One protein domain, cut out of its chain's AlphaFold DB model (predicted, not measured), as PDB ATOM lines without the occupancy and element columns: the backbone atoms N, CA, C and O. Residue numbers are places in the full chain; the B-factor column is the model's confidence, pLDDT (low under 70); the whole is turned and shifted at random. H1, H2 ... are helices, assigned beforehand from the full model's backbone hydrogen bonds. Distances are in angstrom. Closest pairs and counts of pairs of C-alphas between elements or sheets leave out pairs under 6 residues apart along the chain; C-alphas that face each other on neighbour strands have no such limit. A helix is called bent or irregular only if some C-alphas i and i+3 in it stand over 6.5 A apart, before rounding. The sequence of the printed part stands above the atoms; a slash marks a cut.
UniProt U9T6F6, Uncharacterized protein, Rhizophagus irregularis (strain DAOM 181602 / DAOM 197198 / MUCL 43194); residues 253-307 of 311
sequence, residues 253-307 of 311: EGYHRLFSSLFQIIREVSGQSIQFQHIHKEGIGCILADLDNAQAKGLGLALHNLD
ATOM      1  N   GLU A 253      22.435  17.578   1.151       77.69
ATOM      2  CA  GLU A 253      22.106  18.876   1.754       77.69
ATOM      3  C   GLU A 253      23.232  19.909   1.567       77.69
ATOM      4  O   GLU A 253      22.973  21.063   1.231       77.69
ATOM      5  N   GLY A 254      24.499  19.503   1.717       70.75
ATOM      6  CA  GLY A 254      25.646  20.368   1.434       70.75
ATOM      7  C   GLY A 254      25.706  20.781  -0.034       70.75
ATOM      8  O   GLY A 254      25.836  21.965  -0.342       70.75
ATOM      9  N   TYR A 255      25.527  19.823  -0.945       74.12
ATOM     10  CA  TYR A 255      25.451  20.101  -2.378       74.12
ATOM     11  C   TYR A 255      24.223  20.940  -2.748       74.12
ATOM     12  O   TYR A 255      24.338  21.837  -3.579       74.12
ATOM     13  N   HIS A 256      23.073  20.727  -2.104       80.19
ATOM     14  CA  HIS A 256      21.888  21.566  -2.286       80.19
ATOM     15  C   HIS A 256      22.168  23.041  -1.959       80.19
ATOM     16  O   HIS A 256      21.866  23.923  -2.771       80.19
ATOM     17  N   ARG A 257      22.810  23.311  -0.815       74.12
ATOM     18  CA  ARG A 257      23.236  24.668  -0.427       74.12
ATOM     19  C   ARG A 257      24.254  25.241  -1.407       74.12
ATOM     20  O   ARG A 257      24.084  26.371  -1.842       74.12
ATOM     21  N   LEU A 258      25.243  24.447  -1.819       77.88
ATOM     22  CA  LEU A 258      26.270  24.845  -2.787       77.88
ATOM     23  C   LEU A 258      25.665  25.269  -4.133       77.88
ATOM     24  O   LEU A 258      25.972  26.356  -4.620       77.88
ATOM     25  N   PHE A 259      24.777  24.459  -4.720       75.31
ATOM     26  CA  PHE A 259      24.102  24.814  -5.973       75.31
ATOM     27  C   PHE A 259      23.192  26.037  -5.804       75.31
ATOM     28  O   PHE A 259      23.183  26.906  -6.672       75.31
ATOM     29  N   SER A 260      22.492  26.157  -4.672       78.81
ATOM     30  CA  SER A 260      21.655  27.328  -4.376       78.81
ATOM     31  C   SER A 260      22.486  28.615  -4.271       78.81
ATOM     32  O   SER A 260      22.147  29.613  -4.906       78.81
ATOM     33  N   SER A 261      23.619  28.581  -3.560       75.62
ATOM     34  CA  SER A 261      24.564  29.701  -3.477       75.62
ATOM     35  C   SER A 261      25.180  30.038  -4.836       75.62
ATOM     36  O   SER A 261      25.275  31.210  -5.183       75.62
ATOM     37  N   LEU A 262      25.535  29.037  -5.649       77.25
ATOM     38  CA  LEU A 262      26.035  29.252  -7.009       77.25
ATOM     39  C   LEU A 262      24.995  29.965  -7.890       77.25
ATOM     40  O   LEU A 262      25.328  30.920  -8.589       77.25
ATOM     41  N   PHE A 263      23.731  29.535  -7.846       78.88
ATOM     42  CA  PHE A 263      22.649  30.164  -8.607       78.88
ATOM     43  C   PHE A 263      22.354  31.595  -8.126       78.88
ATOM     44  O   PHE A 263      22.060  32.464  -8.949       78.88
ATOM     45  N   GLN A 264      22.491  31.859  -6.823       73.50
ATOM     46  CA  GLN A 264      22.408  33.206  -6.259       73.50
ATOM     47  C   GLN A 264      23.563  34.100  -6.739       73.50
ATOM     48  O   GLN A 264      23.298  35.181  -7.256       73.50
ATOM     49  N   ILE A 265      24.817  33.636  -6.670       72.50
ATOM     50  CA  ILE A 265      25.991  34.389  -7.150       72.50
ATOM     51  C   ILE A 265      25.861  34.705  -8.646       72.50
ATOM     52  O   ILE A 265      26.113  35.831  -9.068       72.50
ATOM     53  N   ILE A 266      25.402  33.747  -9.462       69.25
ATOM     54  CA  ILE A 266      25.146  33.981 -10.893       69.25
ATOM     55  C   ILE A 266      24.115  35.102 -11.089       69.25
ATOM     56  O   ILE A 266      24.304  35.955 -11.959       69.25
ATOM     57  N   ARG A 267      23.057  35.148 -10.269       75.56
ATOM     58  CA  ARG A 267      22.048  36.216 -10.303       75.56
ATOM     59  C   ARG A 267      22.607  37.570  -9.864       75.56
ATOM     60  O   ARG A 267      22.276  38.573 -10.487       75.56
ATOM     61  N   GLU A 268      23.432  37.601  -8.824       69.94
ATOM     62  CA  GLU A 268      24.060  38.826  -8.310       69.94
ATOM     63  C   GLU A 268      25.065  39.415  -9.311       69.94
ATOM     64  O   GLU A 268      25.059  40.622  -9.544       69.94
ATOM     65  N   VAL A 269      25.868  38.571  -9.968       66.62
ATOM     66  CA  VAL A 269      26.892  38.997 -10.939       66.62
ATOM     67  C   VAL A 269      26.299  39.357 -12.305       66.62
ATOM     68  O   VAL A 269      26.739  40.322 -12.925       66.62
ATOM     69  N   SER A 270      25.316  38.598 -12.805       72.12
ATOM     70  CA  SER A 270      24.744  38.831 -14.146       72.12
ATOM     71  C   SER A 270      23.501  39.726 -14.161       72.12
ATOM     72  O   SER A 270      23.043  40.121 -15.233       72.12
ATOM     73  N   GLY A 271      22.901  40.000 -12.999       73.94
ATOM     74  CA  GLY A 271      21.589  40.645 -12.886       73.94
ATOM     75  C   GLY A 271      20.415  39.768 -13.344       73.94
ATOM     76  O   GLY A 271      19.263  40.191 -13.244       73.94
ATOM     77  N   GLN A 272      20.673  38.548 -13.831       71.44
ATOM     78  CA  GLN A 272      19.671  37.628 -14.368       71.44
ATOM     79  C   GLN A 272      19.676  36.300 -13.604       71.44
ATOM     80  O   GLN A 272      20.716  35.705 -13.338       71.44
ATOM     81  N   SER A 273      18.493  35.798 -13.252       77.69
ATOM     82  CA  SER A 273      18.359  34.447 -12.699       77.69
ATOM     83  C   SER A 273      18.799  33.405 -13.724       77.69
ATOM     84  O   SER A 273      18.370  33.468 -14.876       77.69
ATOM     85  N   ILE A 274      19.572  32.405 -13.294       76.31
ATOM     86  CA  ILE A 274      19.887  31.244 -14.129       76.31
ATOM     87  C   ILE A 274      18.597  30.566 -14.613       76.31
ATOM     88  O   ILE A 274      17.684  30.304 -13.832       76.31
ATOM     89  N   GLN A 275      18.524  30.286 -15.912       75.75
ATOM     90  CA  GLN A 275      17.390  29.605 -16.527       75.75
ATOM     91  C   GLN A 275      17.817  28.261 -17.110       75.75
ATOM     92  O   GLN A 275      18.931  28.091 -17.609       75.75
ATOM     93  N   PHE A 276      16.889  27.311 -17.069       76.69
ATOM     94  CA  PHE A 276      17.046  25.954 -17.581       76.69
ATOM     95  C   PHE A 276      15.904  25.643 -18.536       76.69
ATOM     96  O   PHE A 276      14.739  25.774 -18.155       76.69
ATOM     97  N   GLN A 277      16.220  25.161 -19.736       72.00
ATOM     98  CA  GLN A 277      15.257  25.048 -20.834       72.00
ATOM     99  C   GLN A 277      14.101  24.082 -20.527       72.00
ATOM    100  O   GLN A 277      12.981  24.267 -21.001       72.00
ATOM    101  N   HIS A 278      14.333  23.079 -19.677       73.88
ATOM    102  CA  HIS A 278      13.291  22.146 -19.248       73.88
ATOM    103  C   HIS A 278      12.254  22.788 -18.299       73.88
ATOM    104  O   HIS A 278      11.069  22.467 -18.418       73.88
ATOM    105  N   ILE A 279      12.670  23.742 -17.452       77.38
ATOM    106  CA  ILE A 279      11.819  24.481 -16.494       77.38
ATOM    107  C   ILE A 279      11.232  25.749 -17.147       77.38
ATOM    108  O   ILE A 279      10.020  25.945 -17.193       77.38
ATOM    109  N   HIS A 280      12.099  26.591 -17.714       80.25
ATOM    110  CA  HIS A 280      11.801  27.966 -18.130       80.25
ATOM    111  C   HIS A 280      11.483  28.117 -19.626       80.25
ATOM    112  O   HIS A 280      11.042  29.180 -20.044       80.25
ATOM    113  N   LYS A 281      11.696  27.067 -20.434       77.62
ATOM    114  CA  LYS A 281      11.664  27.063 -21.919       77.62
ATOM    115  C   LYS A 281      12.781  27.851 -22.617       77.62
ATOM    116  O   LYS A 281      12.994  27.632 -23.805       77.62
ATOM    117  N   GLU A 282      13.576  28.609 -21.868       72.12
ATOM    118  CA  GLU A 282      14.826  29.246 -22.300       72.12
ATOM    119  C   GLU A 282      15.992  28.909 -21.344       72.12
ATOM    120  O   GLU A 282      15.803  28.270 -20.304       72.12
ATOM    121  N   GLY A 283      17.216  29.295 -21.717       69.12
ATOM    122  CA  GLY A 283      18.432  29.059 -20.930       69.12
ATOM    123  C   GLY A 283      19.121  27.716 -21.204       69.12
ATOM    124  O   GLY A 283      19.133  27.217 -22.328       69.12
ATOM    125  N   ILE A 284      19.748  27.139 -20.175       64.88
ATOM    126  CA  ILE A 284      20.628  25.965 -20.285       64.88
ATOM    127  C   ILE A 284      19.824  24.724 -20.704       64.88
ATOM    128  O   ILE A 284      18.947  24.259 -19.969       64.88
ATOM    129  N   GLY A 285      20.147  24.169 -21.876       45.97
ATOM    130  CA  GLY A 285      19.445  23.020 -22.461       45.97
ATOM    131  C   GLY A 285      19.690  21.688 -21.745       45.97
ATOM    132  O   GLY A 285      18.775  20.879 -21.611       45.97
ATOM    133  N   CYS A 286      20.911  21.456 -21.255       52.28
ATOM    134  CA  CYS A 286      21.303  20.227 -20.564       52.28
ATOM    135  C   CYS A 286      22.477  20.498 -19.612       52.28
ATOM    136  O   CYS A 286      23.368  21.279 -19.945       52.28
ATOM    137  N   ILE A 287      22.496  19.829 -18.456       54.38
ATOM    138  CA  ILE A 287      23.670  19.744 -17.580       54.38
ATOM    139  C   ILE A 287      24.269  18.350 -17.779       54.38
ATOM    140  O   ILE A 287      23.677  17.359 -17.359       54.38
ATOM    141  N   LEU A 288      25.438  18.277 -18.416       44.91
ATOM    142  CA  LEU A 288      26.248  17.061 -18.471       44.91
ATOM    143  C   LEU A 288      27.339  17.176 -17.408       44.91
ATOM    144  O   LEU A 288      28.251  17.989 -17.546       44.91
ATOM    145  N   ALA A 289      27.222  16.390 -16.342       49.31
ATOM    146  CA  ALA A 289      28.167  16.390 -15.238       49.31
ATOM    147  C   ALA A 289      28.338  14.972 -14.676       49.31
ATOM    148  O   ALA A 289      27.369  14.223 -14.558       49.31
ATOM    149  N   ASP A 290      29.579  14.626 -14.342       51.41
ATOM    150  CA  ASP A 290      29.964  13.371 -13.693       51.41
ATOM    151  C   ASP A 290      29.722  13.510 -12.181       51.41
ATOM    152  O   ASP A 290      30.633  13.810 -11.411       51.41
ATOM    153  N   LEU A 291      28.443  13.463 -11.794       57.56
ATOM    154  CA  LEU A 291      27.988  13.732 -10.430       57.56
ATOM    155  C   LEU A 291      27.880  12.443  -9.617       57.56
ATOM    156  O   LEU A 291      27.264  11.473 -10.060       57.56
ATOM    157  N   ASP A 292      28.375  12.468  -8.378       72.62
ATOM    158  CA  ASP A 292      28.059  11.412  -7.414       72.62
ATOM    159  C   ASP A 292      26.566  11.437  -7.000       72.62
ATOM    160  O   ASP A 292      25.828  12.397  -7.248       72.62
ATOM    161  N   ASN A 293      26.089  10.373  -6.346       74.81
ATOM    162  CA  ASN A 293      24.678  10.249  -5.952       74.81
ATOM    163  C   ASN A 293      24.189  11.371  -5.010       74.81
ATOM    164  O   ASN A 293      23.007  11.726  -5.040       74.81
ATOM    165  N   ALA A 294      25.061  11.922  -4.162       69.69
ATOM    166  CA  ALA A 294      24.725  13.029  -3.273       69.69
ATOM    167  C   ALA A 294      24.710  14.362  -4.036       69.69
ATOM    168  O   ALA A 294      23.801  15.165  -3.821       69.69
ATOM    169  N   GLN A 295      25.639  14.567  -4.971       70.00
ATOM    170  CA  GLN A 295      25.670  15.719  -5.876       70.00
ATOM    171  C   GLN A 295      24.442  15.763  -6.786       70.00
ATOM    172  O   GLN A 295      23.770  16.791  -6.857       70.00
ATOM    173  N   ALA A 296      24.097  14.643  -7.427       73.12
ATOM    174  CA  ALA A 296      22.908  14.526  -8.268       73.12
ATOM    175  C   ALA A 296      21.623  14.815  -7.471       73.12
ATOM    176  O   ALA A 296      20.747  15.547  -7.938       73.12
ATOM    177  N   LYS A 297      21.530  14.311  -6.230       76.88
ATOM    178  CA  LYS A 297      20.403  14.594  -5.331       76.88
ATOM    179  C   LYS A 297      20.363  16.061  -4.880       76.88
ATOM    180  O   LYS A 297      19.290  16.656  -4.889       76.88
ATOM    181  N   GLY A 298      21.503  16.652  -4.520       76.75
ATOM    182  CA  GLY A 298      21.600  18.059  -4.116       76.75
ATOM    183  C   GLY A 298      21.272  19.030  -5.252       76.75
ATOM    184  O   GLY A 298      20.541  19.999  -5.044       76.75
ATOM    185  N   LEU A 299      21.726  18.725  -6.473       77.06
ATOM    186  CA  LEU A 299      21.340  19.444  -7.688       77.06
ATOM    187  C   LEU A 299      19.834  19.321  -7.941       77.06
ATOM    188  O   LEU A 299      19.181  20.326  -8.200       77.06
ATOM    189  N   GLY A 300      19.267  18.117  -7.808       78.50
ATOM    190  CA  GLY A 300      17.825  17.889  -7.927       78.50
ATOM    191  C   GLY A 300      17.004  18.741  -6.951       78.50
ATOM    192  O   GLY A 300      16.026  19.358  -7.363       78.50
ATOM    193  N   LEU A 301      17.440  18.849  -5.691       78.81
ATOM    194  CA  LEU A 301      16.816  19.725  -4.688       78.81
ATOM    195  C   LEU A 301      16.959  21.217  -5.042       78.81
ATOM    196  O   LEU A 301      16.010  21.982  -4.896       78.81
ATOM    197  N   ALA A 302      18.120  21.649  -5.545       80.31
ATOM    198  CA  ALA A 302      18.332  23.046  -5.942       80.31
ATOM    199  C   ALA A 302      17.511  23.438  -7.185       80.31
ATOM    200  O   ALA A 302      16.974  24.542  -7.247       80.31
ATOM    201  N   LEU A 303      17.363  22.525  -8.151       79.19
ATOM    202  CA  LEU A 303      16.493  22.706  -9.317       79.19
ATOM    203  C   LEU A 303      15.006  22.670  -8.940       79.19
ATOM    204  O   LEU A 303      14.225  23.417  -9.523       79.19
ATOM    205  N   HIS A 304      14.611  21.857  -7.956       81.94
ATOM    206  CA  HIS A 304      13.238  21.832  -7.445       81.94
ATOM    207  C   HIS A 304      12.831  23.188  -6.851       81.94
ATOM    208  O   HIS A 304      11.775  23.703  -7.205       81.94
ATOM    209  N   ASN A 305      13.705  23.824  -6.062       78.31
ATOM    210  CA  ASN A 305      13.450  25.157  -5.499       78.31
ATOM    211  C   ASN A 305      13.337  26.275  -6.561       78.31
ATOM    212  O   ASN A 305      12.805  27.340  -6.254       78.31
ATOM    213  N   LEU A 306      13.830  26.056  -7.789       77.44
ATOM    214  CA  LEU A 306      13.686  26.981  -8.925       77.44
ATOM    215  C   LEU A 306      12.392  26.757  -9.736       77.44
ATOM    216  O   LEU A 306      12.008  27.625 -10.520       77.44
ATOM    217  N   ASP A 307      11.715  25.613  -9.585       78.25
ATOM    218  CA  ASP A 307      10.503  25.261 -10.341       78.25
ATOM    219  C   ASP A 307       9.234  25.782  -9.638       78.25
ATOM    220  O   ASP A 307       8.411  25.022  -9.129       78.25
TER     221      ASP A 307
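What this domain is: This is residues 253 to 307 of the 311 residues of an uncharacterized protein of Rhizophagus irregularis (strain DAOM 181602 / DAOM 197198 / MUCL 43194) (UniProt U9T6F6). Two helices cross at a slant, with the shorter H3 lying over the first part of the long H1, while the chain between them makes a wide detour. From the far end of H1 it turns off to the very short H2, which touches no helix, and then the long link of residues 281 to 292 leads back to the beginning of H3. The printed part has 55 residues, with three named helices in the order H1, H2, H3 and no named strand, and its class is all helix. It is compact, with a radius of gyration of the C-alphas of 11.1 A and spans of 30 by 21 by 19 A.

Where its parts are: H1, residues 253 to 270, begins at C-alpha 253 at (22.106, 18.876, 1.754) and is 25.7 A long from first to last C-alpha. H2 is residues 277 to 280, with C-alpha 277 at (15.257, 25.048, -20.834). H3, residues 293 to 304, is 16.3 A long and ends at C-alpha 304 at (13.238, 21.832, -7.445).

How they stand to each other: H1 touches H3 with residues 253 to 260 alone. Their closest C-alphas are those of His 256 and Gly 298, 4.0 A apart. The two run the same way at a steep tilt of 49 degrees. H2 is apart from H1 and from H3. In H1 and H3 every O i to N i+4 pair is within hydrogen-bond range; H2, with four residues, is too short for such a pair.

The domain as a whole: The two C-alphas farthest apart, those of Gly 271 and Asn 293, are 31.3 A apart. The printed part has no cut. The link from H1 to H2 is short, with 6 residues, and that from H2 to H3 is long, with 12. The mean pLDDT of the printed part is 72.0; residue 266, residues 268 to 269, residues 283 to 291 and residue 294 are under 70.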